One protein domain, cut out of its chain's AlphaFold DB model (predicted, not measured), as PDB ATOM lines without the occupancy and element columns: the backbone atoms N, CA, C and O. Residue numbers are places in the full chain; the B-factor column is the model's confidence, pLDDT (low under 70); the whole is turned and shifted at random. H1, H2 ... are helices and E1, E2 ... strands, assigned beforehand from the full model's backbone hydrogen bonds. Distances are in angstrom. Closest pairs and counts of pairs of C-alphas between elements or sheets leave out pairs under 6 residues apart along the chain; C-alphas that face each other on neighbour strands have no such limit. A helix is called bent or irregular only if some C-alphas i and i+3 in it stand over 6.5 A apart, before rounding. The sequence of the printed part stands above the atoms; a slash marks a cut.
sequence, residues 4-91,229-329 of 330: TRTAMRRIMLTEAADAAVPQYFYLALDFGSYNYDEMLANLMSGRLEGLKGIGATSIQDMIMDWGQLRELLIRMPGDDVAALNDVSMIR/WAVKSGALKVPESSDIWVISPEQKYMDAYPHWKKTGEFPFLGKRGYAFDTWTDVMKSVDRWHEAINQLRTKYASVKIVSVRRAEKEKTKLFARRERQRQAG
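This is residues 4 to 91 and 229 to 329 of the 330 residues of an uncharacterized protein of marine sediment metagenome (UniProt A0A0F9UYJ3). A strongly twisted sheet of four strands, E1, E4, E8 and E9, makes the core, with H3 over one face and residues 289 to 297 of the long H6 over the other. H6 and H5 reach out to one end, H1 lies at the opposite end, residues 319 to 329 stick out with the far part of H7, and two small sheets, E3-E6-E5 and E2-E7, complete the body. The printed part has 189 residues, ordered H1 E1 H2 E2 E3 H3 E4 H4 E5 E6 E7 E8 H5 H6 E9 H7; the class is mixed, helices and strands. It is loose, radius of gyration of the C-alphas 19.9 A, and flat, spanning 65 by 49 by 26 A.

Start at the mixed sheet of E1 (24 to 30), E4 (71 to 77), E8 (243 to 247) and E9 (302 to 306), in that order. E1 and E4 are antiparallel (N 27 to O 74, 3.0 A), as are E4 and E8 (N 245 to O 73, 2.8 A); E8 and E9 are parallel (N 304 to O 244, 2.8 A). H3 (59 to 70) and H6 (276 to 299) are on opposite faces, three layers in all, at heights of 7.5 A and 11.1 A over the sheet. With H5 (251 to 263), E8, H6 and E9 form a strand-helix-strand unit, parallel strands joined through helices, its crossover right-handed. Residues 253 to 257 of H5 touch H6, about perpendicular at 82 degrees (C-alphas of Met 254 and Val 286 closest, 6.3 A). H3 and H5 are irregular: C-alphas 65 and 68 are 7.7 A apart, 255 and 258 7.2 A. H2 (36 to 45) touches residues 292 to 299 of H6 the same way, a shallow tilt of 7 degrees (C-alphas of Met 44 and Leu 296 closest, 6.8 A). Residues 308 to 315 of H7 (308 to 327) touch H3 opposite ways, a tilt of 36 degrees, only just steep (C-alphas of Gln 68 and Val 308 closest, 6.9 A). H4 (78 to 84) is on the sheet. E3 (53 to 55), E6 (229 to 231) and E5 (87 to 89) are antiparallel in that order (N 54 to O 229, 2.9 A; N 230 to O 88, 2.8 A), as are E2 (47 to 49) and E7 (235 to 237) (N 48 to O 236, 2.9 A). H1 (4 to 11) touches no helix. O i to N i+4 pairs are all within hydrogen-bond range in H2, H4 and H7, but 1 of 4 in H1 (i+3: 2 of 5), 6 of 8 in H3, 7 of 9 in H5 and 19 of 20 in H6.

Find C-alpha 24 at (25.003, -14.663, 270.369), where E1 begins its 20.0 A. H6 runs 35.6 A from C-alpha 276 at (67.438, -22.918, 265.014); H7 runs 28.5 A to C-alpha 327 at (18.678, -40.419, 257.463).

Residues 92 to 228 are not printed; C-alphas 91 and 229 are 9.2 A apart. The links H1 to E1 and H5 to H6 are long. Mean pLDDT of the printed part is 77.5; residues 4 to 19 and 266 to 279 are among those under 70.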
ATOM      1  N   THR A   4      24.888  14.476 254.007       35.12
ATOM      2  CA  THR A   4      24.659  13.203 253.310       35.12
ATOM      3  C   THR A   4      24.877  12.003 254.238       35.12
ATOM      4  O   THR A   4      24.064  11.079 254.248       35.12
ATOM      5  N   ARG A   5      25.873  12.069 255.136       36.53
ATOM      6  CA  ARG A   5      26.092  11.069 256.205       36.53
ATOM      7  C   ARG A   5      24.968  11.038 257.246       36.53
ATOM      8  O   ARG A   5      24.716  10.006 257.861       36.53
ATOM      9  N   THR A   6      24.282  12.163 257.449       37.91
ATOM     10  CA  THR A   6      23.200  12.281 258.442       37.91
ATOM     11  C   THR A   6      21.875  11.744 257.891       37.91
ATOM     12  O   THR A   6      21.108  11.127 258.628       37.91
ATOM     13  N   ALA A   7      21.636  11.891 256.583       37.03
ATOM     14  CA  ALA A   7      20.496  11.287 255.893       37.03
ATOM     15  C   ALA A   7      20.621   9.753 255.772       37.03
ATOM     16  O   ALA A   7      19.627   9.054 255.962       37.03
ATOM     17  N   MET A   8      21.840   9.224 255.567       37.16
ATOM     18  CA  MET A   8      22.120   7.773 255.547       37.16
ATOM     19  C   MET A   8      21.734   7.076 256.859       37.16
ATOM     20  O   MET A   8      21.175   5.981 256.839       37.16
ATOM     21  N   ARG A   9      21.934   7.741 258.006       44.50
ATOM     22  CA  ARG A   9      21.501   7.218 259.310       44.50
ATOM     23  C   ARG A   9      19.989   7.049 259.419       44.50
ATOM     24  O   ARG A   9      19.567   6.194 260.176       44.50
ATOM     25  N   ARG A  10      19.175   7.847 258.716       38.06
ATOM     26  CA  ARG A  10      17.735   7.969 259.004       38.06
ATOM     27  C   ARG A  10      16.839   6.977 258.258       38.06
ATOM     28  O   ARG A  10      15.756   6.699 258.749       38.06
ATOM     29  N   ILE A  11      17.278   6.437 257.118       42.53
ATOM     30  CA  ILE A  11      16.442   5.562 256.268       42.53
ATOM     31  C   ILE A  11      16.782   4.071 256.446       42.53
ATOM     32  O   ILE A  11      15.890   3.237 256.342       42.53
ATOM     33  N   MET A  12      18.005   3.714 256.868       42.69
ATOM     34  CA  MET A  12      18.271   2.361 257.400       42.69
ATOM     35  C   MET A  12      17.543   2.081 258.735       42.69
ATOM     36  O   MET A  12      17.621   0.971 259.253       42.69
ATOM     37  N   LEU A  13      16.872   3.082 259.321       44.50
ATOM     38  CA  LEU A  13      16.257   3.007 260.649       44.50
ATOM     39  C   LEU A  13      14.790   2.553 260.668       44.50
ATOM     40  O   LEU A  13      14.302   2.269 261.755       44.50
ATOM     41  N   THR A  14      14.076   2.480 259.543       41.72
ATOM     42  CA  THR A  14      12.604   2.355 259.602       41.72
ATOM     43  C   THR A  14      12.011   0.961 259.394       41.72
ATOM     44  O   THR A  14      10.851   0.788 259.740       41.72
ATOM     45  N   GLU A  15      12.759  -0.054 258.945       43.81
ATOM     46  CA  GLU A  15      12.198  -1.411 258.734       43.81
ATOM     47  C   GLU A  15      13.167  -2.547 259.127       43.81
ATOM     48  O   GLU A  15      13.344  -3.530 258.409       43.81
ATOM     49  N   ALA A  16      13.826  -2.405 260.281       46.12
ATOM     50  CA  ALA A  16      14.678  -3.443 260.884       46.12
ATOM     51  C   ALA A  16      14.006  -4.165 262.077       46.12
ATOM     52  O   ALA A  16      14.689  -4.826 262.852       46.12
ATOM     53  N   ALA A  17      12.692  -4.001 262.260       46.19
ATOM     54  CA  ALA A  17      12.009  -4.300 263.521       46.19
ATOM     55  C   ALA A  17      11.756  -5.794 263.817       46.19
ATOM     56  O   ALA A  17      11.497  -6.120 264.971       46.19
ATOM     57  N   ASP A  18      11.872  -6.701 262.840       52.69
ATOM     58  CA  ASP A  18      11.258  -8.036 262.989       52.69
ATOM     59  C   ASP A  18      12.235  -9.217 263.122       52.69
ATOM     60  O   ASP A  18      11.803 -10.353 263.318       52.69
ATOM     61  N   ALA A  19      13.551  -8.989 263.072       65.06
ATOM     62  CA  ALA A  19      14.514 -10.044 263.388       65.06
ATOM     63  C   ALA A  19      14.846 -10.016 264.883       65.06
ATOM     64  O   ALA A  19      15.453  -9.064 265.375       65.06
ATOM     65  N   ALA A  20      14.461 -11.072 265.603       82.50
ATOM     66  CA  ALA A  20      14.856 -11.242 266.995       82.50
ATOM     67  C   ALA A  20      16.388 -11.185 267.114       82.50
ATOM     68  O   ALA A  20      17.099 -11.825 266.334       82.50
ATOM     69  N   VAL A  21      16.886 -10.420 268.092       88.81
ATOM     70  CA  VAL A  21      18.318 -10.368 268.404       88.81
ATOM     71  C   VAL A  21      18.796 -11.805 268.656       88.81
ATOM     72  O   VAL A  21      18.186 -12.519 269.458       88.81
ATOM     73  N   PRO A  22      19.837 -12.278 267.951       90.81
ATOM     74  CA  PRO A  22      20.326 -13.635 268.130       90.81
ATOM     75  C   PRO A  22      20.882 -13.798 269.541       90.81
ATOM     76  O   PRO A  22      21.436 -12.862 270.101       90.81
ATOM     77  N   GLN A  23      20.821 -15.008 270.096       93.31
ATOM     78  CA  GLN A  23      21.368 -15.272 271.433       93.31
ATOM     79  C   GLN A  23      22.854 -14.882 271.544       93.31
ATOM     80  O   GLN A  23      23.312 -14.443 272.599       93.31
ATOM     81  N   TYR A  24      23.605 -15.049 270.454       93.94
ATOM     82  CA  TYR A  24      25.003 -14.663 270.369       93.94
ATOM     83  C   TYR A  24      25.325 -14.069 269.003       93.94
ATOM     84  O   TYR A  24      24.802 -14.513 267.980       93.94
ATOM     85  N   PHE A  25      26.268 -13.137 269.007       94.44
ATOM     86  CA  PHE A  25      27.004 -12.715 267.828       94.44
ATOM     87  C   PHE A  25      28.408 -13.300 267.836       94.44
ATOM     88  O   PHE A  25      28.983 -13.592 268.892       94.44
ATOM     89  N   TYR A  26      28.979 -13.418 266.646       92.06
ATOM     90  CA  TYR A  26      30.273 -14.029 266.435       92.06
ATOM     91  C   TYR A  26      31.139 -13.188 265.514       92.06
ATOM     92  O   TYR A  26      30.669 -12.580 264.550       92.06
ATOM     93  N   LEU A  27      32.431 -13.179 265.817       91.31
ATOM     94  CA  LEU A  27      33.430 -12.464 265.040       91.31
ATOM     95  C   LEU A  27      34.703 -13.298 264.952       91.31
ATOM     96  O   LEU A  27      35.148 -13.840 265.959       91.31
ATOM     97  N   ALA A  28      35.277 -13.384 263.755       88.44
ATOM     98  CA  ALA A  28      36.576 -13.993 263.513       88.44
ATOM     99  C   ALA A  28      37.580 -12.898 263.140       88.44
ATOM    100  O   ALA A  28      37.340 -12.141 262.199       88.44
ATOM    101  N   LEU A  29      38.686 -12.808 263.871       87.00
ATOM    102  CA  LEU A  29      39.704 -11.769 263.714       87.00
ATOM    103  C   LEU A  29      41.046 -12.419 263.500       87.00
ATOM    104  O   LEU A  29      41.381 -13.264 264.307       87.00
ATOM    105  N   ASP A  30      41.783 -11.994 262.475       83.31
ATOM    106  CA  ASP A  30      43.180 -12.376 262.267       83.31
ATOM    107  C   ASP A  30      44.061 -11.736 263.347       83.31
ATOM    108  O   ASP A  30      44.108 -10.509 263.449       83.31
ATOM    109  N   PHE A  31      44.696 -12.560 264.178       75.31
ATOM    110  CA  PHE A  31      45.474 -12.098 265.329       75.31
ATOM    111  C   PHE A  31      46.993 -12.230 265.133       75.31
ATOM    112  O   PHE A  31      47.751 -11.480 265.747       75.31
ATOM    113  N   GLY A  32      47.449 -13.149 264.279       63.66
ATOM    114  CA  GLY A  32      48.864 -13.462 264.059       63.66
ATOM    115  C   GLY A  32      49.519 -12.747 262.881       63.66
ATOM    116  O   GLY A  32      50.729 -12.891 262.692       63.66
ATOM    117  N   SER A  33      48.773 -11.971 262.090       64.44
ATOM    118  CA  SER A  33      49.344 -11.152 261.015       64.44
ATOM    119  C   SER A  33      49.960  -9.831 261.517       64.44
ATOM    120  O   SER A  33      50.075  -9.581 262.716       64.44
ATOM    121  N   TYR A  34      50.430  -8.991 260.584       56.84
ATOM    122  CA  TYR A  34      51.308  -7.823 260.785       56.84
ATOM    123  C   TYR A  34      50.865  -6.770 261.834       56.84
ATOM    124  O   TYR A  34      51.672  -5.903 262.161       56.84
ATOM    125  N   ASN A  35      49.656  -6.858 262.406       75.00
ATOM    126  CA  ASN A  35      49.076  -5.862 263.321       75.00
ATOM    127  C   ASN A  35      48.677  -6.431 264.704       75.00
ATOM    128  O   ASN A  35      47.726  -5.950 265.322       75.00
ATOM    129  N   TYR A  36      49.395  -7.438 265.214       80.81
ATOM    130  CA  TYR A  36      49.142  -8.046 266.533       80.81
ATOM    131  C   TYR A  36      48.943  -7.021 267.671       80.81
ATOM    132  O   TYR A  36      47.929  -7.071 268.367       80.81
ATOM    133  N   ASP A  37      49.874  -6.073 267.846       85.25
ATOM    134  CA  ASP A  37      49.831  -5.120 268.969       85.25
ATOM    135  C   ASP A  37      48.607  -4.199 268.881       85.25
ATOM    136  O   ASP A  37      47.958  -3.907 269.886       85.25
ATOM    137  N   GLU A  38      48.253  -3.782 267.665       87.62
ATOM    138  CA  GLU A  38      47.068  -2.968 267.398       87.62
ATOM    139  C   GLU A  38      45.785  -3.756 267.688       87.62
ATOM    140  O   GLU A  38      44.882  -3.252 268.356       87.62
ATOM    141  N   MET A  39      45.707  -5.011 267.240       87.38
ATOM    142  CA  MET A  39      44.544  -5.864 267.480       87.38
ATOM    143  C   MET A  39      44.354  -6.142 268.973       87.38
ATOM    144  O   MET A  39      43.239  -6.023 269.488       87.38
ATOM    145  N   LEU A  40      45.435  -6.462 269.691       89.88
ATOM    146  CA  LEU A  40      45.393  -6.644 271.138       89.88
ATOM    147  C   LEU A  40      44.972  -5.347 271.838       89.88
ATOM    148  O   LEU A  40      44.083  -5.395 272.684       89.88
ATOM    149  N   ALA A  41      45.522  -4.190 271.462       91.50
ATOM    150  CA  ALA A  41      45.117  -2.899 272.023       91.50
ATOM    151  C   ALA A  41      43.629  -2.593 271.770       91.50
ATOM    152  O   ALA A  41      42.917  -2.155 272.679       91.50
ATOM    153  N   ASN A  42      43.121  -2.888 270.573       91.50
ATOM    154  CA  ASN A  42      41.711  -2.718 270.225       91.50
ATOM    155  C   ASN A  42      40.809  -3.646 271.059       91.50
ATOM    156  O   ASN A  42      39.814  -3.197 271.637       91.50
ATOM    157  N   LEU A  43      41.190  -4.911 271.243       92.06
ATOM    158  CA  LEU A  43      40.478  -5.827 272.141       92.06
ATOM    159  C   LEU A  43      40.560  -5.378 273.604       92.06
ATOM    160  O   LEU A  43      39.549  -5.390 274.308       92.06
ATOM    161  N   MET A  44      41.716  -4.919 274.071       94.50
ATOM    162  CA  MET A  44      41.892  -4.440 275.444       94.50
ATOM    163  C   MET A  44      41.170  -3.116 275.705       94.50
ATOM    164  O   MET A  44      40.709  -2.893 276.823       94.50
ATOM    165  N   SER A  45      40.939  -2.285 274.686       94.88
ATOM    166  CA  SER A  45      40.028  -1.133 274.774       94.88
ATOM    167  C   SER A  45      38.554  -1.542 274.666       94.88
ATOM    168  O   SER A  45      37.678  -0.872 275.206       94.88
ATOM    169  N   GLY A  46      38.274  -2.719 274.091       93.44
ATOM    170  CA  GLY A  46      36.920  -3.251 273.896       93.44
ATOM    171  C   GLY A  46      36.231  -2.605 272.704       93.44
ATOM    172  O   GLY A  46      35.007  -2.628 272.619       93.44
ATOM    173  N   ARG A  47      37.009  -1.998 271.807       94.31
ATOM    174  CA  ARG A  47      36.537  -1.262 270.643       94.31
ATOM    175  C   ARG A  47      37.292  -1.750 269.415       94.31
ATOM    176  O   ARG A  47      38.498  -1.568 269.312       94.31
ATOM    177  N   LEU A  48      36.563  -2.346 268.480       91.56
ATOM    178  CA  LEU A  48      37.088  -2.823 267.205       91.56
ATOM    179  C   LEU A  48      36.594  -1.912 266.082       91.56
ATOM    180  O   LEU A  48      35.387  -1.815 265.846       91.56
ATOM    181  N   GLU A  49      37.515  -1.238 265.404       87.25
ATOM    182  CA  GLU A  49      37.209  -0.336 264.291       87.25
ATOM    183  C   GLU A  49      37.345  -1.039 262.936       87.25
ATOM    184  O   GLU A  49      37.995  -2.074 262.814       87.25
ATOM    185  N   GLY A  50      36.699  -0.491 261.904       76.00
ATOM    186  CA  GLY A  50      36.848  -0.981 260.527       76.00
ATOM    187  C   GLY A  50      36.151  -2.314 260.236       76.00
ATOM    188  O   GLY A  50      36.309  -2.868 259.147       76.00
ATOM    189  N   LEU A  51      35.352  -2.830 261.173       79.38
ATOM    190  CA  LEU A  51      34.549  -4.025 260.945       79.38
ATOM    191  C   LEU A  51      33.413  -3.727 259.970       79.38
ATOM    192  O   LEU A  51      32.693  -2.739 260.116       79.38
ATOM    193  N   LYS A  52      33.208  -4.628 259.004       70.50
ATOM    194  CA  LYS A  52      32.012  -4.562 258.162       70.50
ATOM    195  C   LYS A  52      30.777  -4.883 258.985       70.50
ATOM    196  O   LYS A  52      29.866  -4.063 259.056       70.50
ATOM    197  N   GLY A  53      30.769  -6.041 259.627       83.06
ATOM    198  CA  GLY A  53      29.638  -6.552 260.380       83.06
ATOM    199  C   GLY A  53      30.051  -7.687 261.304       83.06
ATOM    200  O   GLY A  53      31.232  -8.033 261.401       83.06
ATOM    201  N   ILE A  54      29.060  -8.237 261.988       88.94
ATOM    202  CA  ILE A  54      29.175  -9.388 262.882       88.94
ATOM    203  C   ILE A  54      28.198 -10.466 262.417       88.94
ATOM    204  O   ILE A  54      27.108 -10.156 261.934       88.94
ATOM    205  N   GLY A  55      28.599 -11.728 262.531       86.81
ATOM    206  CA  GLY A  55      27.756 -12.855 262.147       86.81
ATOM    207  C   GLY A  55      26.856 -13.293 263.297       86.81
ATOM    208  O   GLY A  55      27.234 -13.184 264.464       86.81
ATOM    209  N   ALA A  56      25.684 -13.830 262.971       84.56
ATOM    210  CA  ALA A  56      24.824 -14.556 263.912       84.56
ATOM    211  C   ALA A  56      24.830 -16.082 263.665       84.56
ATOM    212  O   ALA A  56      24.000 -16.815 264.202       84.56
ATOM    213  N   THR A  57      25.761 -16.563 262.839       77.50
ATOM    214  CA  THR A  57      26.001 -17.988 262.561       77.50
ATOM    215  C   THR A  57      26.604 -18.694 263.767       77.50
ATOM    216  O   THR A  57      27.199 -18.058 264.620       77.50
ATOM    217  N   SER A  58      26.477 -20.017 263.894       76.56
ATOM    218  CA  SER A  58      26.948 -20.697 265.107       76.56
ATOM    219  C   SER A  58      28.474 -20.595 265.299       76.56
ATOM    220  O   SER A  58      29.235 -20.557 264.331       76.56
ATOM    221  N   ILE A  59      28.952 -20.631 266.557       71.81
ATOM    222  CA  ILE A  59      30.404 -20.676 266.844       71.81
ATOM    223  C   ILE A  59      31.083 -21.844 266.132       71.81
ATOM    224  O   ILE A  59      32.241 -21.742 265.743       71.81
ATOM    225  N   GLN A  60      30.373 -22.960 265.967       71.06
ATOM    226  CA  GLN A  60      30.889 -24.129 265.279       71.06
ATOM    227  C   GLN A  60      31.174 -23.800 263.817       71.06
ATOM    228  O   GLN A  60      32.287 -24.053 263.373       71.06
ATOM    229  N   ASP A  61      30.223 -23.195 263.105       73.19
ATOM    230  CA  ASP A  61      30.412 -22.815 261.701       73.19
ATOM    231  C   ASP A  61      31.562 -21.797 261.571       73.19
ATOM    232  O   ASP A  61      32.458 -21.974 260.755       73.19
ATOM    233  N   MET A  62      31.656 -20.826 262.489       76.25
ATOM    234  CA  MET A  62      32.757 -19.849 262.512       76.25
ATOM    235  C   MET A  62      34.135 -20.478 262.758       76.25
ATOM    236  O   MET A  62      35.109 -20.131 262.088       76.25
ATOM    237  N   ILE A  63      34.239 -21.426 263.694       71.00
ATOM    238  CA  ILE A  63      35.464 -22.214 263.894       71.00
ATOM    239  C   ILE A  63      35.818 -22.980 262.622       71.00
ATOM    240  O   ILE A  63      37.000 -23.082 262.289       71.00
ATOM    241  N   MET A  64      34.820 -23.511 261.920       70.31
ATOM    242  CA  MET A  64      35.064 -24.323 260.739       70.31
ATOM    243  C   MET A  64      35.511 -23.519 259.529       70.31
ATOM    244  O   MET A  64      36.442 -23.945 258.845       70.31
ATOM    245  N   ASP A  65      34.863 -22.390 259.286       72.06
ATOM    246  CA  ASP A  65      35.067 -21.602 258.076       72.06
ATOM    247  C   ASP A  65      36.249 -20.642 258.235       72.06
ATOM    248  O   ASP A  65      36.983 -20.380 257.282       72.06
ATOM    249  N   TRP A  66      36.484 -20.160 259.462       74.38
ATOM    250  CA  TRP A  66      37.446 -19.089 259.727       74.38
ATOM    251  C   TRP A  66      38.519 -19.441 260.746       74.38
ATOM    252  O   TRP A  66      39.549 -18.771 260.789       74.38
ATOM    253  N   GLY A  67      38.330 -20.481 261.558       69.31
ATOM    254  CA  GLY A  67      39.208 -20.747 262.696       69.31
ATOM    255  C   GLY A  67      40.668 -21.001 262.321       69.31
ATOM    256  O   GLY A  67      41.562 -20.565 263.038       69.31
ATOM    257  N   GLN A  68      40.918 -21.636 261.172       68.38
ATOM    258  CA  GLN A  68      42.276 -21.856 260.654       68.38
ATOM    259  C   GLN A  68      42.928 -20.590 260.081       68.38
ATOM    260  O   GLN A  68      44.148 -20.530 259.992       68.38
ATOM    261  N   LEU A  69      42.123 -19.611 259.661       72.25
ATOM    262  CA  LEU A  69      42.579 -18.418 258.941       72.25
ATOM    263  C   LEU A  69      42.670 -17.176 259.826       72.25
ATOM    264  O   LEU A  69      43.295 -16.195 259.436       72.25
ATOM    265  N   ARG A  70      41.953 -17.175 260.952       77.06
ATOM    266  CA  ARG A  70      41.790 -16.000 261.805       77.06
ATOM    267  C   ARG A  70      42.403 -16.191 263.191       77.06
ATOM    268  O   ARG A  70      42.856 -15.227 263.761       77.06
ATOM    269  N   GLU A  71      42.565 -17.402 263.717       82.06
ATOM    270  CA  GLU A  71      43.251 -17.647 265.010       82.06
ATOM    271  C   GLU A  71      42.560 -17.063 266.263       82.06
ATOM    272  O   GLU A  71      42.800 -17.556 267.363       82.06
ATOM    273  N   LEU A  72      41.663 -16.078 266.146       87.75
ATOM    274  CA  LEU A  72      40.844 -15.577 267.248       87.75
ATOM    275  C   LEU A  72      39.372 -15.508 266.843       87.75
ATOM    276  O   LEU A  72      39.008 -14.907 265.832       87.75
ATOM    277  N   LEU A  73      38.510 -16.100 267.670       90.19
ATOM    278  CA  LEU A  73      37.063 -15.941 267.577       90.19
ATOM    279  C   LEU A  73      36.500 -15.327 268.850       90.19
ATOM    280  O   LEU A  73      36.928 -15.645 269.958       90.19
ATOM    281  N   ILE A  74      35.485 -14.494 268.690       93.00
ATOM    282  CA  ILE A  74      34.762 -13.857 269.784       93.00
ATOM    283  C   ILE A  74      33.320 -14.330 269.713       93.00
ATOM    284  O   ILE A  74      32.683 -14.208 268.669       93.00
ATOM    285  N   ARG A  75      32.804 -14.852 270.825       94.31
ATOM    286  CA  ARG A  75      31.375 -15.094 271.032       94.31
ATOM    287  C   ARG A  75      30.849 -14.052 272.007       94.31
ATOM    288  O   ARG A  75      31.243 -14.059 273.170       94.31
ATOM    289  N   MET A  76      29.937 -13.212 271.544       96.50
ATOM    290  CA  MET A  76      29.390 -12.089 272.301       96.50
ATOM    291  C   MET A  76      27.909 -12.342 272.603       96.50
ATOM    292  O   MET A  76      27.189 -12.728 271.680       96.50
ATOM    293  N   PRO A  77      27.424 -12.148 273.842       96.69
ATOM    294  CA  PRO A  77      25.996 -12.230 274.139       96.69
ATOM    295  C   PRO A  77      25.194 -11.210 273.323       96.69
ATOM    296  O   PRO A  77      25.574 -10.042 273.235       96.69
ATOM    297  N   GLY A  78      24.098 -11.660 272.715       95.44
ATOM    298  CA  GLY A  78      23.280 -10.852 271.811       95.44
ATOM    299  C   GLY A  78      22.729  -9.584 272.441       95.44
ATOM    300  O   GLY A  78      22.918  -8.494 271.903       95.44
ATOM    301  N   ASP A  79      22.104  -9.738 273.608       95.38
ATOM    302  CA  ASP A  79      21.482  -8.639 274.348       95.38
ATOM    303  C   ASP A  79      22.511  -7.566 274.731       95.38
ATOM    304  O   ASP A  79      22.264  -6.374 274.555       95.38
ATOM    305  N   ASP A  80      23.706  -7.981 275.157       96.81
ATOM    306  CA  ASP A  80      24.785  -7.058 275.516       96.81
ATOM    307  C   ASP A  80      25.317  -6.313 274.286       96.81
ATOM    308  O   ASP A  80      25.573  -5.107 274.342       96.81
ATOM    309  N   VAL A  81      25.462  -7.001 273.147       95.75
ATOM    310  CA  VAL A  81      25.858  -6.355 271.888       95.75
ATOM    311  C   VAL A  81      24.809  -5.337 271.461       95.75
ATOM    312  O   VAL A  81      25.189  -4.210 271.149       95.75
ATOM    313  N   ALA A  82      23.527  -5.703 271.474       92.62
ATOM    314  CA  ALA A  82      22.427  -4.817 271.099       92.62
ATOM    315  C   ALA A  82      22.295  -3.614 272.049       92.62
ATOM    316  O   ALA A  82      21.957  -2.517 271.610       92.62
ATOM    317  N   ALA A  83      22.610  -3.781 273.336       94.00
ATOM    318  CA  ALA A  83      22.616  -2.689 274.307       94.00
ATOM    319  C   ALA A  83      23.802  -1.726 274.113       94.00
ATOM    320  O   ALA A  83      23.671  -0.515 274.304       94.00
ATOM    321  N   LEU A  84      24.978  -2.245 273.745       94.56
ATOM    322  CA  LEU A  84      26.204  -1.452 273.607       94.56
ATOM    323  C   LEU A  84      26.376  -0.818 272.218       94.56
ATOM    324  O   LEU A  84      27.099   0.184 272.085       94.56
ATOM    325  N   ASN A  85      25.739  -1.393 271.197       92.62
ATOM    326  CA  ASN A  85      25.950  -1.083 269.788       92.62
ATOM    327  C   ASN A  85      24.630  -0.830 269.055       92.62
ATOM    328  O   ASN A  85      23.644  -1.524 269.255       92.62
ATOM    329  N   ASP A  86      24.652   0.113 268.112       88.12
ATOM    330  CA  ASP A  86      23.572   0.278 267.137       88.12
ATOM    331  C   ASP A  86      23.791  -0.722 265.994       88.12
ATOM    332  O   ASP A  86      24.580  -0.470 265.072       88.12
ATOM    333  N   VAL A  87      23.154  -1.889 266.115       88.88
ATOM    334  CA  VAL A  87      23.237  -2.983 265.143       88.88
ATOM    335  C   VAL A  87      21.952  -3.118 264.336       88.88
ATOM    336  O   VAL A  87      20.853  -2.884 264.833       88.88
ATOM    337  N   SER A  88      22.082  -3.514 263.073       87.88
ATOM    338  CA  SER A  88      20.939  -3.837 262.214       87.88
ATOM    339  C   SER A  88      21.254  -5.010 261.304       87.88
ATOM    340  O   SER A  88      22.315  -5.027 260.676       87.88
ATOM    341  N   MET A  89      20.315  -5.947 261.198       87.94
ATOM    342  CA  MET A  89      20.423  -7.078 260.284       87.94
ATOM    343  C   MET A  89      20.452  -6.603 258.829       87.94
ATOM    344  O   MET A  89      19.697  -5.708 258.437       87.94
ATOM    345  N   ILE A  90      21.309  -7.225 258.024       86.81
ATOM    346  CA  ILE A  90      21.345  -7.030 256.578       86.81
ATOM    347  C   ILE A  90      20.377  -8.017 255.917       86.81
ATOM    348  O   ILE A  90      20.483  -9.228 256.100       86.81
ATOM    349  N   ARG A  91      19.424  -7.494 255.137       87.62
ATOM    350  CA  ARG A  91      18.362  -8.281 254.490       87.62
ATOM    351  C   ARG A  91      18.771  -8.679 253.074       87.62
ATOM    352  O   ARG A  91      18.373  -8.056 252.093       87.62
ATOM    353  N   TRP A 229      24.963  -8.804 260.618       90.19
ATOM    354  CA  TRP A 229      24.520  -7.579 261.263       90.19
ATOM    355  C   TRP A 229      25.562  -6.478 261.094       90.19
ATOM    356  O   TRP A 229      26.733  -6.639 261.444       90.19
ATOM    357  N   ALA A 230      25.137  -5.331 260.573       88.56
ATOM    358  CA  ALA A 230      25.985  -4.154 260.461       88.56
ATOM    359  C   ALA A 230      26.056  -3.398 261.786       88.56
ATOM    360  O   ALA A 230      25.044  -3.203 262.454       88.56
ATOM    361  N   VAL A 231      27.251  -2.906 262.111       88.50
ATOM    362  CA  VAL A 231      27.506  -2.027 263.256       88.50
ATOM    363  C   VAL A 231      27.536  -0.581 262.755       88.50
ATOM    364  O   VAL A 231      28.519  -0.140 262.155       88.50
ATOM    365  N   LYS A 232      26.464   0.185 262.980       80.19
ATOM    366  CA  LYS A 232      26.259   1.496 262.326       80.19
ATOM    367  C   LYS A 232      27.232   2.586 262.770       80.19
ATOM    368  O   LYS A 232      27.420   3.582 262.072       80.19
ATOM    369  N   SER A 233      27.857   2.430 263.934       84.00
ATOM    370  CA  SER A 233      28.910   3.332 264.419       84.00
ATOM    371  C   SER A 233      30.232   3.176 263.659       84.00
ATOM    372  O   SER A 233      31.106   4.024 263.830       84.00
ATOM    373  N   GLY A 234      30.406   2.102 262.875       83.25
ATOM    374  CA  GLY A 234      31.691   1.716 262.275       83.25
ATOM    375  C   GLY A 234      32.716   1.185 263.287       83.25
ATOM    376  O   GLY A 234      33.847   0.876 262.916       83.25
ATOM    377  N   ALA A 235      32.326   1.088 264.561       90.44
ATOM    378  CA  ALA A 235      33.159   0.587 265.641       90.44
ATOM    379  C   ALA A 235      32.324  -0.268 266.594       90.44
ATOM    380  O   ALA A 235      31.393   0.234 267.233       90.44
ATOM    381  N   LEU A 236      32.674  -1.548 266.687       94.75
ATOM    382  CA  LEU A 236      32.030  -2.515 267.565       94.75
ATOM    383  C   LEU A 236      32.598  -2.389 268.972       94.75
ATOM    384  O   LEU A 236      33.803  -2.512 269.179       94.75
ATOM    385  N   LYS A 237      31.716  -2.192 269.944       95.69
ATOM    386  CA  LYS A 237      32.015  -2.352 271.360       95.69
ATOM    387  C   LYS A 237      31.812  -3.813 271.737       95.69
ATOM    388  O   LYS A 237      30.690  -4.314 271.654       95.69
ATOM    389  N   VAL A 238      32.888  -4.479 272.131       96.56
ATOM    390  CA  VAL A 238      32.873  -5.886 272.540       96.56
ATOM    391  C   VAL A 238      32.484  -5.959 274.021       96.56
ATOM    392  O   VAL A 238      33.195  -5.381 274.846       96.56
ATOM    393  N   PRO A 239      31.385  -6.646 274.386       97.38
ATOM    394  CA  PRO A 239      31.008  -6.826 275.786       97.38
ATOM    395  C   PRO A 239      32.087  -7.576 276.579       97.38
ATOM    396  O   PRO A 239      32.649  -8.554 276.086       97.38
ATOM    397  N   GLU A 240      32.329  -7.198 277.833       97.38
ATOM    398  CA  GLU A 240      33.247  -7.933 278.723       97.38
ATOM    399  C   GLU A 240      32.730  -9.341 279.061       97.38
ATOM    400  O   GLU A 240      33.513 -10.260 279.283       97.38
ATOM    401  N   SER A 241      31.415  -9.553 278.989       97.44
ATOM    402  CA  SER A 241      30.742 -10.856 279.103       97.44
ATOM    403  C   SER A 241      31.053 -11.835 277.957       97.44
ATOM    404  O   SER A 241      30.578 -12.972 277.969       97.44
ATOM    405  N   SER A 242      31.833 -11.415 276.958       96.81
ATOM    406  CA  SER A 242      32.179 -12.234 275.794       96.81
ATOM    407  C   SER A 242      33.157 -13.362 276.123       96.81
ATOM    408  O   SER A 242      34.035 -13.238 276.978       96.81
ATOM    409  N   ASP A 243      33.053 -14.450 275.361       95.31
ATOM    410  CA  ASP A 243      34.050 -15.516 275.350       95.31
ATOM    411  C   ASP A 243      35.029 -15.313 274.190       95.31
ATOM    412  O   ASP A 243      34.618 -15.282 273.025       95.31
ATOM    413  N   ILE A 244      36.324 -15.290 274.491       93.06
ATOM    414  CA  ILE A 244      37.397 -15.287 273.494       93.06
ATOM    415  C   ILE A 244      37.905 -16.710 273.289       93.06
ATOM    416  O   ILE A 244      38.217 -17.426 274.241       93.06
ATOM    417  N   TRP A 245      37.994 -17.135 272.036       90.25
ATOM    418  CA  TRP A 245      38.477 -18.447 271.633       90.25
ATOM    419  C   TRP A 245      39.734 -18.251 270.796       90.25
ATOM    420  O   TRP A 245      39.667 -17.800 269.657       90.25
ATOM    421  N   VAL A 246      40.879 -18.598 271.370       86.94
ATOM    422  CA  VAL A 246      42.172 -18.568 270.693       86.94
ATOM    423  C   VAL A 246      42.403 -19.913 270.023       86.94
ATOM    424  O   VAL A 246      42.532 -20.943 270.689       86.94
ATOM    425  N   ILE A 247      42.441 -19.907 268.700       80.19
ATOM    426  CA  ILE A 247      42.676 -21.068 267.852       80.19
ATOM    427  C   ILE A 247      44.144 -21.055 267.455       80.19
ATOM    428  O   ILE A 247      44.534 -20.492 266.439       80.19
ATOM    429  N   SER A 248      44.974 -21.678 268.287       70.44
ATOM    430  CA  SER A 248      46.414 -21.715 268.051       70.44
ATOM    431  C   SER A 248      46.803 -23.000 267.301       70.44
ATOM    432  O   SER A 248      46.587 -24.103 267.830       70.44
ATOM    433  N   PRO A 249      47.438 -22.916 266.112       58.84
ATOM    434  CA  PRO A 249      48.089 -24.079 265.493       58.84
ATOM    435  C   PRO A 249      49.229 -24.622 266.375       58.84
ATOM    436  O   PRO A 249      49.622 -25.788 266.277       58.84
ATOM    437  N   GLU A 250      49.705 -23.795 267.304       65.69
ATOM    438  CA  GLU A 250      50.780 -24.051 268.248       65.69
ATOM    439  C   GLU A 250      50.284 -24.536 269.617       65.69
ATOM    440  O   GLU A 250      51.074 -24.571 270.553       65.69
ATOM    441  N   GLN A 251      49.023 -24.983 269.761       70.25
ATOM    442  CA  GLN A 251      48.472 -25.440 271.052       70.25
ATOM    443  C   GLN A 251      49.420 -26.379 271.812       70.25
ATOM    444  O   GLN A 251      49.635 -26.210 273.004       70.25
ATOM    445  N   LYS A 252      50.034 -27.347 271.119       70.38
ATOM    446  CA  LYS A 252      50.997 -28.275 271.735       70.38
ATOM    447  C   LYS A 252      52.193 -27.547 272.367       70.38
ATOM    448  O   LYS A 252      52.694 -27.982 273.397       70.38
ATOM    449  N   TYR A 253      52.647 -26.449 271.762       73.19
ATOM    450  CA  TYR A 253      53.720 -25.612 272.288       73.19
ATOM    451  C   TYR A 253      53.227 -24.738 273.444       73.19
ATOM    452  O   TYR A 253      53.907 -24.666 274.462       73.19
ATOM    453  N   MET A 254      52.018 -24.175 273.340       73.62
ATOM    454  CA  MET A 254      51.359 -23.450 274.437       73.62
ATOM    455  C   MET A 254      51.161 -24.334 275.679       73.62
ATOM    456  O   MET A 254      51.418 -23.895 276.795       73.62
ATOM    457  N   ASP A 255      50.770 -25.599 275.502       75.62
ATOM    458  CA  ASP A 255      50.569 -26.553 276.601       75.62
ATOM    459  C   ASP A 255      51.893 -26.923 277.294       75.62
ATOM    460  O   ASP A 255      51.933 -27.137 278.506       75.62
ATOM    461  N   ALA A 256      52.994 -26.983 276.540       74.56
ATOM    462  CA  ALA A 256      54.330 -27.252 277.074       74.56
ATOM    463  C   ALA A 256      55.080 -26.000 277.548       74.56
ATOM    464  O   ALA A 256      56.119 -26.126 278.201       74.56
ATOM    465  N   TYR A 257      54.558 -24.806 277.276       77.25
ATOM    466  CA  TYR A 257      55.184 -23.539 277.628       77.25
ATOM    467  C   TYR A 257      55.503 -23.391 279.129       77.25
ATOM    468  O   TYR A 257      56.623 -22.982 279.442       77.25
ATOM    469  N   PRO A 258      54.626 -23.788 280.083       79.12
ATOM    470  CA  PRO A 258      54.960 -23.726 281.507       79.12
ATOM    471  C   PRO A 258      56.142 -24.623 281.891       79.12
ATOM    472  O   PRO A 258      56.958 -24.251 282.734       79.12
ATOM    473  N   HIS A 259      56.252 -25.804 281.270       78.00
ATOM    474  CA  HIS A 259      57.393 -26.692 281.473       78.00
ATOM    475  C   HIS A 259      58.663 -26.050 280.913       78.00
ATOM    476  O   HIS A 259      59.648 -25.940 281.634       78.00
ATOM    477  N   TRP A 260      58.603 -25.536 279.684       76.00
ATOM    478  CA  TRP A 260      59.732 -24.862 279.052       76.00
ATOM    479  C   TRP A 260      60.230 -23.649 279.844       76.00
ATOM    480  O   TRP A 260      61.425 -23.556 280.104       76.00
ATOM    481  N   LYS A 261      59.352 -22.748 280.306       78.12
ATOM    482  CA  LYS A 261      59.771 -21.603 281.142       78.12
ATOM    483  C   LYS A 261      60.497 -22.036 282.415       78.12
ATOM    484  O   LYS A 261      61.312 -21.280 282.935       78.12
ATOM    485  N   LYS A 262      60.203 -23.238 282.916       83.94
ATOM    486  CA  LYS A 262      60.835 -23.806 284.106       83.94
ATOM    487  C   LYS A 262      62.154 -24.524 283.801       83.94
ATOM    488  O   LYS A 262      63.060 -24.458 284.624       83.94
ATOM    489  N   THR A 263      62.249 -25.247 282.687       81.25
ATOM    490  CA  THR A 263      63.361 -26.181 282.417       81.25
ATOM    491  C   THR A 263      64.289 -25.744 281.289       81.25
ATOM    492  O   THR A 263      65.405 -26.239 281.201       81.25
ATOM    493  N   GLY A 264      63.845 -24.839 280.418       76.31
ATOM    494  CA  GLY A 264      64.505 -24.523 279.151       76.31
ATOM    495  C   GLY A 264      64.317 -25.592 278.066       76.31
ATOM    496  O   GLY A 264      64.804 -25.411 276.952       76.31
ATOM    497  N   GLU A 265      63.582 -26.675 278.342       70.31
ATOM    498  CA  GLU A 265      63.428 -27.836 277.456       70.31
ATOM    499  C   GLU A 265      61.960 -28.057 277.053       70.31
ATOM    500  O   GLU A 265      61.044 -27.742 277.810       70.31
ATOM    501  N   PHE A 266      61.711 -28.619 275.861       67.06
ATOM    502  CA  PHE A 266      60.365 -29.029 275.436       67.06
ATOM    503  C   PHE A 266      60.175 -30.546 275.563       67.06
ATOM    504  O   PHE A 266      60.984 -31.305 275.031       67.06
ATOM    505  N   PRO A 267      59.060 -31.015 276.151       64.50
ATOM    506  CA  PRO A 267      58.887 -32.416 276.536       64.50
ATOM    507  C   PRO A 267      58.658 -33.391 275.365       64.50
ATOM    508  O   PRO A 267      58.709 -34.599 275.564       64.50
ATOM    509  N   PHE A 268      58.391 -32.906 274.147       66.00
ATOM    510  CA  PHE A 268      58.051 -33.751 272.986       66.00
ATOM    511  C   PHE A 268      58.902 -33.490 271.737       66.00
ATOM    512  O   PHE A 268      58.704 -34.140 270.708       66.00
ATOM    513  N   LEU A 269      59.856 -32.559 271.800       55.84
ATOM    514  CA  LEU A 269      60.806 -32.330 270.716       55.84
ATOM    515  C   LEU A 269      62.051 -33.178 270.955       55.84
ATOM    516  O   LEU A 269      63.069 -32.715 271.457       55.84
ATOM    517  N   GLY A 270      61.986 -34.446 270.542       50.38
ATOM    518  CA  GLY A 270      63.217 -35.143 270.175       50.38
ATOM    519  C   GLY A 270      63.962 -34.300 269.130       50.38
ATOM    520  O   GLY A 270      63.309 -33.660 268.310       50.38
ATOM    521  N   LYS A 271      65.302 -34.291 269.172       47.56
ATOM    522  CA  LYS A 271      66.272 -33.483 268.386       47.56
ATOM    523  C   LYS A 271      66.154 -33.529 266.838       47.56
ATOM    524  O   LYS A 271      67.162 -33.479 266.140       47.56
ATOM    525  N   ARG A 272      64.970 -33.674 266.250       46.72
ATOM    526  CA  ARG A 272      64.748 -33.741 264.805       46.72
ATOM    527  C   ARG A 272      64.239 -32.399 264.278       46.72
ATOM    528  O   ARG A 272      63.043 -32.144 264.249       46.72
ATOM    529  N   GLY A 273      65.187 -31.594 263.801       47.53
ATOM    530  CA  GLY A 273      65.076 -31.001 262.467       47.53
ATOM    531  C   GLY A 273      64.323 -29.684 262.286       47.53
ATOM    532  O   GLY A 273      64.000 -29.378 261.145       47.53
ATOM    533  N   TYR A 274      64.073 -28.890 263.328       48.72
ATOM    534  CA  TYR A 274      63.775 -27.468 263.103       48.72
ATOM    535  C   TYR A 274      65.090 -26.689 263.038       48.72
ATOM    536  O   TYR A 274      65.938 -26.827 263.920       48.72
ATOM    537  N   ALA A 275      65.282 -25.902 261.978       53.94
ATOM    538  CA  ALA A 275      66.391 -24.957 261.899       53.94
ATOM    539  C   ALA A 275      66.285 -23.978 263.082       53.94
ATOM    540  O   ALA A 275      65.195 -23.473 263.360       53.94
ATOM    541  N   PHE A 276      67.392 -23.734 263.788       50.06
ATOM    542  CA  PHE A 276      67.438 -22.918 265.014       50.06
ATOM    543  C   PHE A 276      66.735 -21.551 264.878       50.06
ATOM    544  O   PHE A 276      66.099 -21.088 265.828       50.06
ATOM    545  N   ASP A 277      66.778 -20.953 263.688       54.09
ATOM    546  CA  ASP A 277      66.162 -19.654 263.401       54.09
ATOM    547  C   ASP A 277      64.628 -19.719 263.471       54.09
ATOM    548  O   ASP A 277      64.000 -18.913 264.153       54.09
ATOM    549  N   THR A 278      64.018 -20.770 262.910       67.69
ATOM    550  CA  THR A 278      62.560 -20.987 262.999       67.69
ATOM    551  C   THR A 278      62.089 -21.264 264.425       67.69
ATOM    552  O   THR A 278      60.958 -20.946 264.782       67.69
ATOM    553  N   TRP A 279      62.955 -21.831 265.268       69.75
ATOM    554  CA  TRP A 279      62.610 -22.148 266.651       69.75
ATOM    555  C   TRP A 279      62.522 -20.897 267.527       69.75
ATOM    556  O   TRP A 279      61.587 -20.751 268.310       69.75
ATOM    557  N   THR A 280      63.468 -19.972 267.369       71.69
ATOM    558  CA  THR A 280      63.460 -18.698 268.103       71.69
ATOM    559  C   THR A 280      62.197 -17.893 267.792       71.69
ATOM    560  O   THR A 280      61.592 -17.317 268.698       71.69
ATOM    561  N   ASP A 281      61.764 -17.894 266.534       73.12
ATOM    562  CA  ASP A 281      60.567 -17.171 266.106       73.12
ATOM    563  C   ASP A 281      59.271 -17.824 266.600       73.12
ATOM    564  O   ASP A 281      58.381 -17.114 267.077       73.12
ATOM    565  N   VAL A 282      59.196 -19.162 266.601       73.06
ATOM    566  CA  VAL A 282      58.100 -19.905 267.249       73.06
ATOM    567  C   VAL A 282      58.034 -19.561 268.736       73.06
ATOM    568  O   VAL A 282      56.968 -19.242 269.250       73.06
ATOM    569  N   MET A 283      59.162 -19.530 269.446       75.56
ATOM    570  CA  MET A 283      59.148 -19.206 270.875       75.56
ATOM    571  C   MET A 283      58.707 -17.770 271.157       75.56
ATOM    572  O   MET A 283      57.912 -17.551 272.068       75.56
ATOM    573  N   LYS A 284      59.144 -16.802 270.343       80.00
ATOM    574  CA  LYS A 284      58.643 -15.420 270.417       80.00
ATOM    575  C   LYS A 284      57.150 -15.331 270.108       80.00
ATOM    576  O   LYS A 284      56.470 -14.469 270.656       80.00
ATOM    577  N   SER A 285      56.636 -16.159 269.197       78.75
ATOM    578  CA  SER A 285      55.198 -16.265 268.920       78.75
ATOM    579  C   SER A 285      54.447 -16.778 270.151       78.75
ATOM    580  O   SER A 285      53.531 -16.114 270.632       78.75
ATOM    581  N   VAL A 286      54.894 -17.894 270.733       79.25
ATOM    582  CA  VAL A 286      54.290 -18.503 271.929       79.25
ATOM    583  C   VAL A 286      54.328 -17.553 273.134       79.25
ATOM    584  O   VAL A 286      53.315 -17.406 273.817       79.25
ATOM    585  N   ASP A 287      55.457 -16.877 273.388       82.88
ATOM    586  CA  ASP A 287      55.581 -15.860 274.446       82.88
ATOM    587  C   ASP A 287      54.536 -14.743 274.263       82.88
ATOM    588  O   ASP A 287      53.795 -14.435 275.202       82.88
ATOM    589  N   ARG A 288      54.425 -14.191 273.044       83.44
ATOM    590  CA  ARG A 288      53.439 -13.149 272.709       83.44
ATOM    591  C   ARG A 288      52.012 -13.633 272.940       83.44
ATOM    592  O   ARG A 288      51.256 -12.995 273.665       83.44
ATOM    593  N   TRP A 289      51.657 -14.802 272.412       83.50
ATOM    594  CA  TRP A 289      50.333 -15.390 272.618       83.50
ATOM    595  C   TRP A 289      50.001 -15.596 274.094       83.50
ATOM    596  O   TRP A 289      48.881 -15.315 274.521       83.50
ATOM    597  N   HIS A 290      50.960 -16.067 274.890       85.81
ATOM    598  CA  HIS A 290      50.759 -16.265 276.318       85.81
ATOM    599  C   HIS A 290      50.510 -14.938 277.047       85.81
ATOM    600  O   HIS A 290      49.629 -14.862 277.907       85.81
ATOM    601  N   GLU A 291      51.242 -13.883 276.688       88.75
ATOM    602  CA  GLU A 291      51.020 -12.538 277.217       88.75
ATOM    603  C   GLU A 291      49.636 -11.995 276.833       88.75
ATOM    604  O   GLU A 291      48.865 -11.634 277.728       88.75
ATOM    605  N   ALA A 292      49.271 -12.025 275.545       88.56
ATOM    606  CA  ALA A 292      47.947 -11.615 275.069       88.56
ATOM    607  C   ALA A 292      46.822 -12.351 275.796       88.56
ATOM    608  O   ALA A 292      45.881 -11.727 276.274       88.56
ATOM    609  N   ILE A 293      46.916 -13.678 275.916       90.19
ATOM    610  CA  ILE A 293      45.895 -14.487 276.592       90.19
ATOM    611  C   ILE A 293      45.732 -14.051 278.047       90.19
ATOM    612  O   ILE A 293      44.603 -13.966 278.531       90.19
ATOM    613  N   ASN A 294      46.827 -13.763 278.750       91.88
ATOM    614  CA  ASN A 294      46.750 -13.301 280.133       91.88
ATOM    615  C   ASN A 294      46.131 -11.909 280.238       91.88
ATOM    616  O   ASN A 294      45.304 -11.705 281.122       91.88
ATOM    617  N   GLN A 295      46.462 -10.989 279.329       94.00
ATOM    618  CA  GLN A 295      45.818  -9.675 279.270       94.00
ATOM    619  C   GLN A 295      44.318  -9.808 278.967       94.00
ATOM    620  O   GLN A 295      43.490  -9.267 279.688       94.00
ATOM    621  N   LEU A 296      43.935 -10.610 277.974       93.38
ATOM    622  CA  LEU A 296      42.530 -10.825 277.623       93.38
ATOM    623  C   LEU A 296      41.734 -11.445 278.783       93.38
ATOM    624  O   LEU A 296      40.569 -11.101 278.977       93.38
ATOM    625  N   ARG A 297      42.356 -12.314 279.592       95.81
ATOM    626  CA  ARG A 297      41.736 -12.916 280.787       95.81
ATOM    627  C   ARG A 297      41.434 -11.918 281.901       95.81
ATOM    628  O   ARG A 297      40.588 -12.227 282.733       95.81
ATOM    629  N   THR A 298      42.106 -10.767 281.957       96.44
ATOM    630  CA  THR A 298      41.768  -9.731 282.950       96.44
ATOM    631  C   THR A 298      40.534  -8.932 282.553       96.44
ATOM    632  O   THR A 298      39.957  -8.259 283.405       96.44
ATOM    633  N   LYS A 299      40.126  -9.010 281.280       95.88
ATOM    634  CA  LYS A 299      39.040  -8.215 280.714       95.88
ATOM    635  C   LYS A 299      37.782  -9.015 280.381       95.88
ATOM    636  O   LYS A 299      36.681  -8.535 280.620       95.88
ATOM    637  N   TYR A 300      37.932 -10.192 279.783       97.25
ATOM    638  CA  TYR A 300      36.810 -10.951 279.231       97.25
ATOM    639  C   TYR A 300      36.393 -12.113 280.131       97.25
ATOM    640  O   TYR A 300      37.233 -12.750 280.769       97.25
ATOM    641  N   ALA A 301      35.095 -12.428 280.133       94.44
ATOM    642  CA  ALA A 301      34.488 -13.440 280.996       94.44
ATOM    643  C   ALA A 301      35.140 -14.820 280.859       94.44
ATOM    644  O   ALA A 301      35.313 -15.529 281.854       94.44
ATOM    645  N   SER A 302      35.524 -15.217 279.641       95.12
ATOM    646  CA  SER A 302      36.380 -16.385 279.466       95.12
ATOM    647  C   SER A 302      37.308 -16.280 278.260       95.12
ATOM    648  O   SER A 302      36.948 -15.747 277.213       95.12
ATOM    649  N   VAL A 303      38.511 -16.845 278.400       92.38
ATOM    650  CA  VAL A 303      39.471 -17.023 277.303       92.38
ATOM    651  C   VAL A 303      39.830 -18.500 277.203       92.38
ATOM    652  O   VAL A 303      40.462 -19.069 278.102       92.38
ATOM    653  N   LYS A 304      39.405 -19.131 276.111       89.38
ATOM    654  CA  LYS A 304      39.566 -20.559 275.826       89.38
ATOM    655  C   LYS A 304      40.619 -20.730 274.746       89.38
ATOM    656  O   LYS A 304      40.543 -20.080 273.713       89.38
ATOM    657  N   ILE A 305      41.566 -21.635 274.962       85.75
ATOM    658  CA  ILE A 305      42.518 -22.029 273.922       85.75
ATOM    659  C   ILE A 305      42.013 -23.334 273.307       85.75
ATOM    660  O   ILE A 305      41.701 -24.289 274.028       85.75
ATOM    661  N   VAL A 306      41.847 -23.354 271.989       80.25
ATOM    662  CA  VAL A 306      41.238 -24.463 271.255       80.25
ATOM    663  C   VAL A 306      42.202 -24.946 270.186       80.25
ATOM    664  O   VAL A 306      42.639 -24.185 269.332       80.25
ATOM    665  N   SER A 307      42.504 -26.246 270.195       74.75
ATOM    666  CA  SER A 307      43.314 -26.828 269.128       74.75
ATOM    667  C   SER A 307      42.483 -27.028 267.862       74.75
ATOM    668  O   SER A 307      41.368 -27.560 267.916       74.75
ATOM    669  N   VAL A 308      43.059 -26.680 266.707       68.94
ATOM    670  CA  VAL A 308      42.446 -26.895 265.381       68.94
ATOM    671  C   VAL A 308      42.023 -28.356 265.203       68.94
ATOM    672  O   VAL A 308      40.898 -28.638 264.808       68.94
ATOM    673  N   ARG A 309      42.869 -29.311 265.611       70.81
ATOM    674  CA  ARG A 309      42.547 -30.748 265.544       70.81
ATOM    675  C   ARG A 309      41.329 -31.133 266.382       70.81
ATOM    676  O   ARG A 309      40.574 -32.028 266.009       70.81
ATOM    677  N   ARG A 310      41.146 -30.508 267.549       69.06
ATOM    678  CA  ARG A 310      39.974 -30.757 268.395       69.06
ATOM    679  C   ARG A 310      38.722 -30.182 267.741       69.06
ATOM    680  O   ARG A 310      37.708 -30.872 267.730       69.06
ATOM    681  N   ALA A 311      38.816 -28.989 267.157       66.38
ATOM    682  CA  ALA A 311      37.740 -28.399 266.369       66.38
ATOM    683  C   ALA A 311      37.342 -29.284 265.173       66.38
ATOM    684  O   ALA A 311      36.169 -29.615 265.016       66.38
ATOM    685  N   GLU A 312      38.314 -29.778 264.401       68.81
ATOM    686  CA  GLU A 312      38.083 -30.711 263.289       68.81
ATOM    687  C   GLU A 312      37.440 -32.026 263.746       68.81
ATOM    688  O   GLU A 312      36.520 -32.532 263.107       68.81
ATOM    689  N   LYS A 313      37.872 -32.589 264.879       72.94
ATOM    690  CA  LYS A 313      37.269 -33.820 265.408       72.94
ATOM    691  C   LYS A 313      35.808 -33.612 265.814       72.94
ATOM    692  O   LYS A 313      34.980 -34.500 265.602       72.94
ATOM    693  N   GLU A 314      35.483 -32.459 266.393       65.44
ATOM    694  CA  GLU A 314      34.096 -32.091 266.685       65.44
ATOM    695  C   GLU A 314      33.292 -31.847 265.391       65.44
ATOM    696  O   GLU A 314      32.136 -32.270 265.332       65.44
ATOM    697  N   LYS A 315      33.912 -31.323 264.316       65.69
ATOM    698  CA  LYS A 315      33.322 -31.250 262.960       65.69
ATOM    699  C   LYS A 315      32.835 -32.619 262.504       65.69
ATOM    700  O   LYS A 315      31.654 -32.791 262.209       65.69
ATOM    701  N   THR A 316      33.726 -33.610 262.471       73.56
ATOM    702  CA  THR A 316      33.402 -34.954 261.966       73.56
ATOM    703  C   THR A 316      32.245 -35.577 262.743       73.56
ATOM    704  O   THR A 316      31.350 -36.174 262.145       73.56
ATOM    705  N   LYS A 317      32.207 -35.391 264.069       75.88
ATOM    706  CA  LYS A 317      31.093 -35.864 264.903       75.88
ATOM    707  C   LYS A 317      29.781 -35.151 264.584       75.88
ATOM    708  O   LYS A 317      28.739 -35.802 264.545       75.88
ATOM    709  N   LEU A 318      29.816 -33.835 264.372       65.62
ATOM    710  CA  LEU A 318      28.629 -33.041 264.060       65.62
ATOM    711  C   LEU A 318      28.054 -33.405 262.687       65.62
ATOM    712  O   LEU A 318      26.846 -33.599 262.589       65.62
ATOM    713  N   PHE A 319      28.896 -33.554 261.658       69.69
ATOM    714  CA  PHE A 319      28.453 -34.016 260.336       69.69
ATOM    715  C   PHE A 319      27.841 -35.405 260.422       69.69
ATOM    716  O   PHE A 319      26.707 -35.580 259.990       69.69
ATOM    717  N   ALA A 320      28.513 -36.347 261.088       76.00
ATOM    718  CA  ALA A 320      27.963 -37.682 261.302       76.00
ATOM    719  C   ALA A 320      26.617 -37.640 262.050       76.00
ATOM    720  O   ALA A 320      25.724 -38.431 261.761       76.00
ATOM    721  N   ARG A 321      26.433 -36.712 263.000       76.94
ATOM    722  CA  ARG A 321      25.154 -36.522 263.701       76.94
ATOM    723  C   ARG A 321      24.076 -35.926 262.794       76.94
ATOM    724  O   ARG A 321      22.966 -36.444 262.807       76.94
ATOM    725  N   ARG A 322      24.383 -34.873 262.029       73.06
ATOM    726  CA  ARG A 322      23.447 -34.240 261.080       73.06
ATOM    727  C   ARG A 322      23.031 -35.221 259.984       73.06
ATOM    728  O   ARG A 322      21.857 -35.293 259.647       73.06
ATOM    729  N   GLU A 323      23.967 -36.016 259.480       73.38
ATOM    730  CA  GLU A 323      23.714 -37.044 258.471       73.38
ATOM    731  C   GLU A 323      22.829 -38.167 259.021       73.38
ATOM    732  O   GLU A 323      21.836 -38.517 258.390       73.38
ATOM    733  N   ARG A 324      23.087 -38.640 260.248       83.06
ATOM    734  CA  ARG A 324      22.189 -39.582 260.942       83.06
ATOM    735  C   ARG A 324      20.799 -39.001 261.185       83.06
ATOM    736  O   ARG A 324      19.820 -39.717 261.046       83.06
ATOM    737  N   GLN A 325      20.702 -37.729 261.570       77.38
ATOM    738  CA  GLN A 325      19.414 -37.058 261.773       77.38
ATOM    739  C   GLN A 325      18.637 -36.918 260.465       77.38
ATOM    740  O   GLN A 325      17.426 -37.099 260.474       77.38
ATOM    741  N   ARG A 326      19.326 -36.648 259.352       76.88
ATOM    742  CA  ARG A 326      18.724 -36.607 258.019       76.88
ATOM    743  C   ARG A 326      18.228 -37.989 257.590       76.88
ATOM    744  O   ARG A 326      17.083 -38.110 257.199       76.88
ATOM    745  N   GLN A 327      19.045 -39.028 257.768       78.31
ATOM    746  CA  GLN A 327      18.678 -40.419 257.463       78.31
ATOM    747  C   GLN A 327      17.571 -40.987 258.365       78.31
ATOM    748  O   GLN A 327      16.942 -41.968 257.997       78.31
ATOM    749  N   ALA A 328      17.368 -40.423 259.557       77.25
ATOM    750  CA  ALA A 328      16.309 -40.831 260.482       77.25
ATOM    751  C   ALA A 328      15.003 -40.032 260.310       77.25
ATOM    752  O   ALA A 328      14.023 -40.334 260.989       77.25
ATOM    753  N   GLY A 329      15.020 -38.979 259.486       65.69
ATOM    754  CA  GLY A 329      13.866 -38.129 259.181       65.69
ATOM    755  C   GLY A 329      13.252 -38.371 257.797       65.69
ATOM    756  O   GLY A 329      12.270 -37.703 257.482       65.69
TER     757      GLY A 329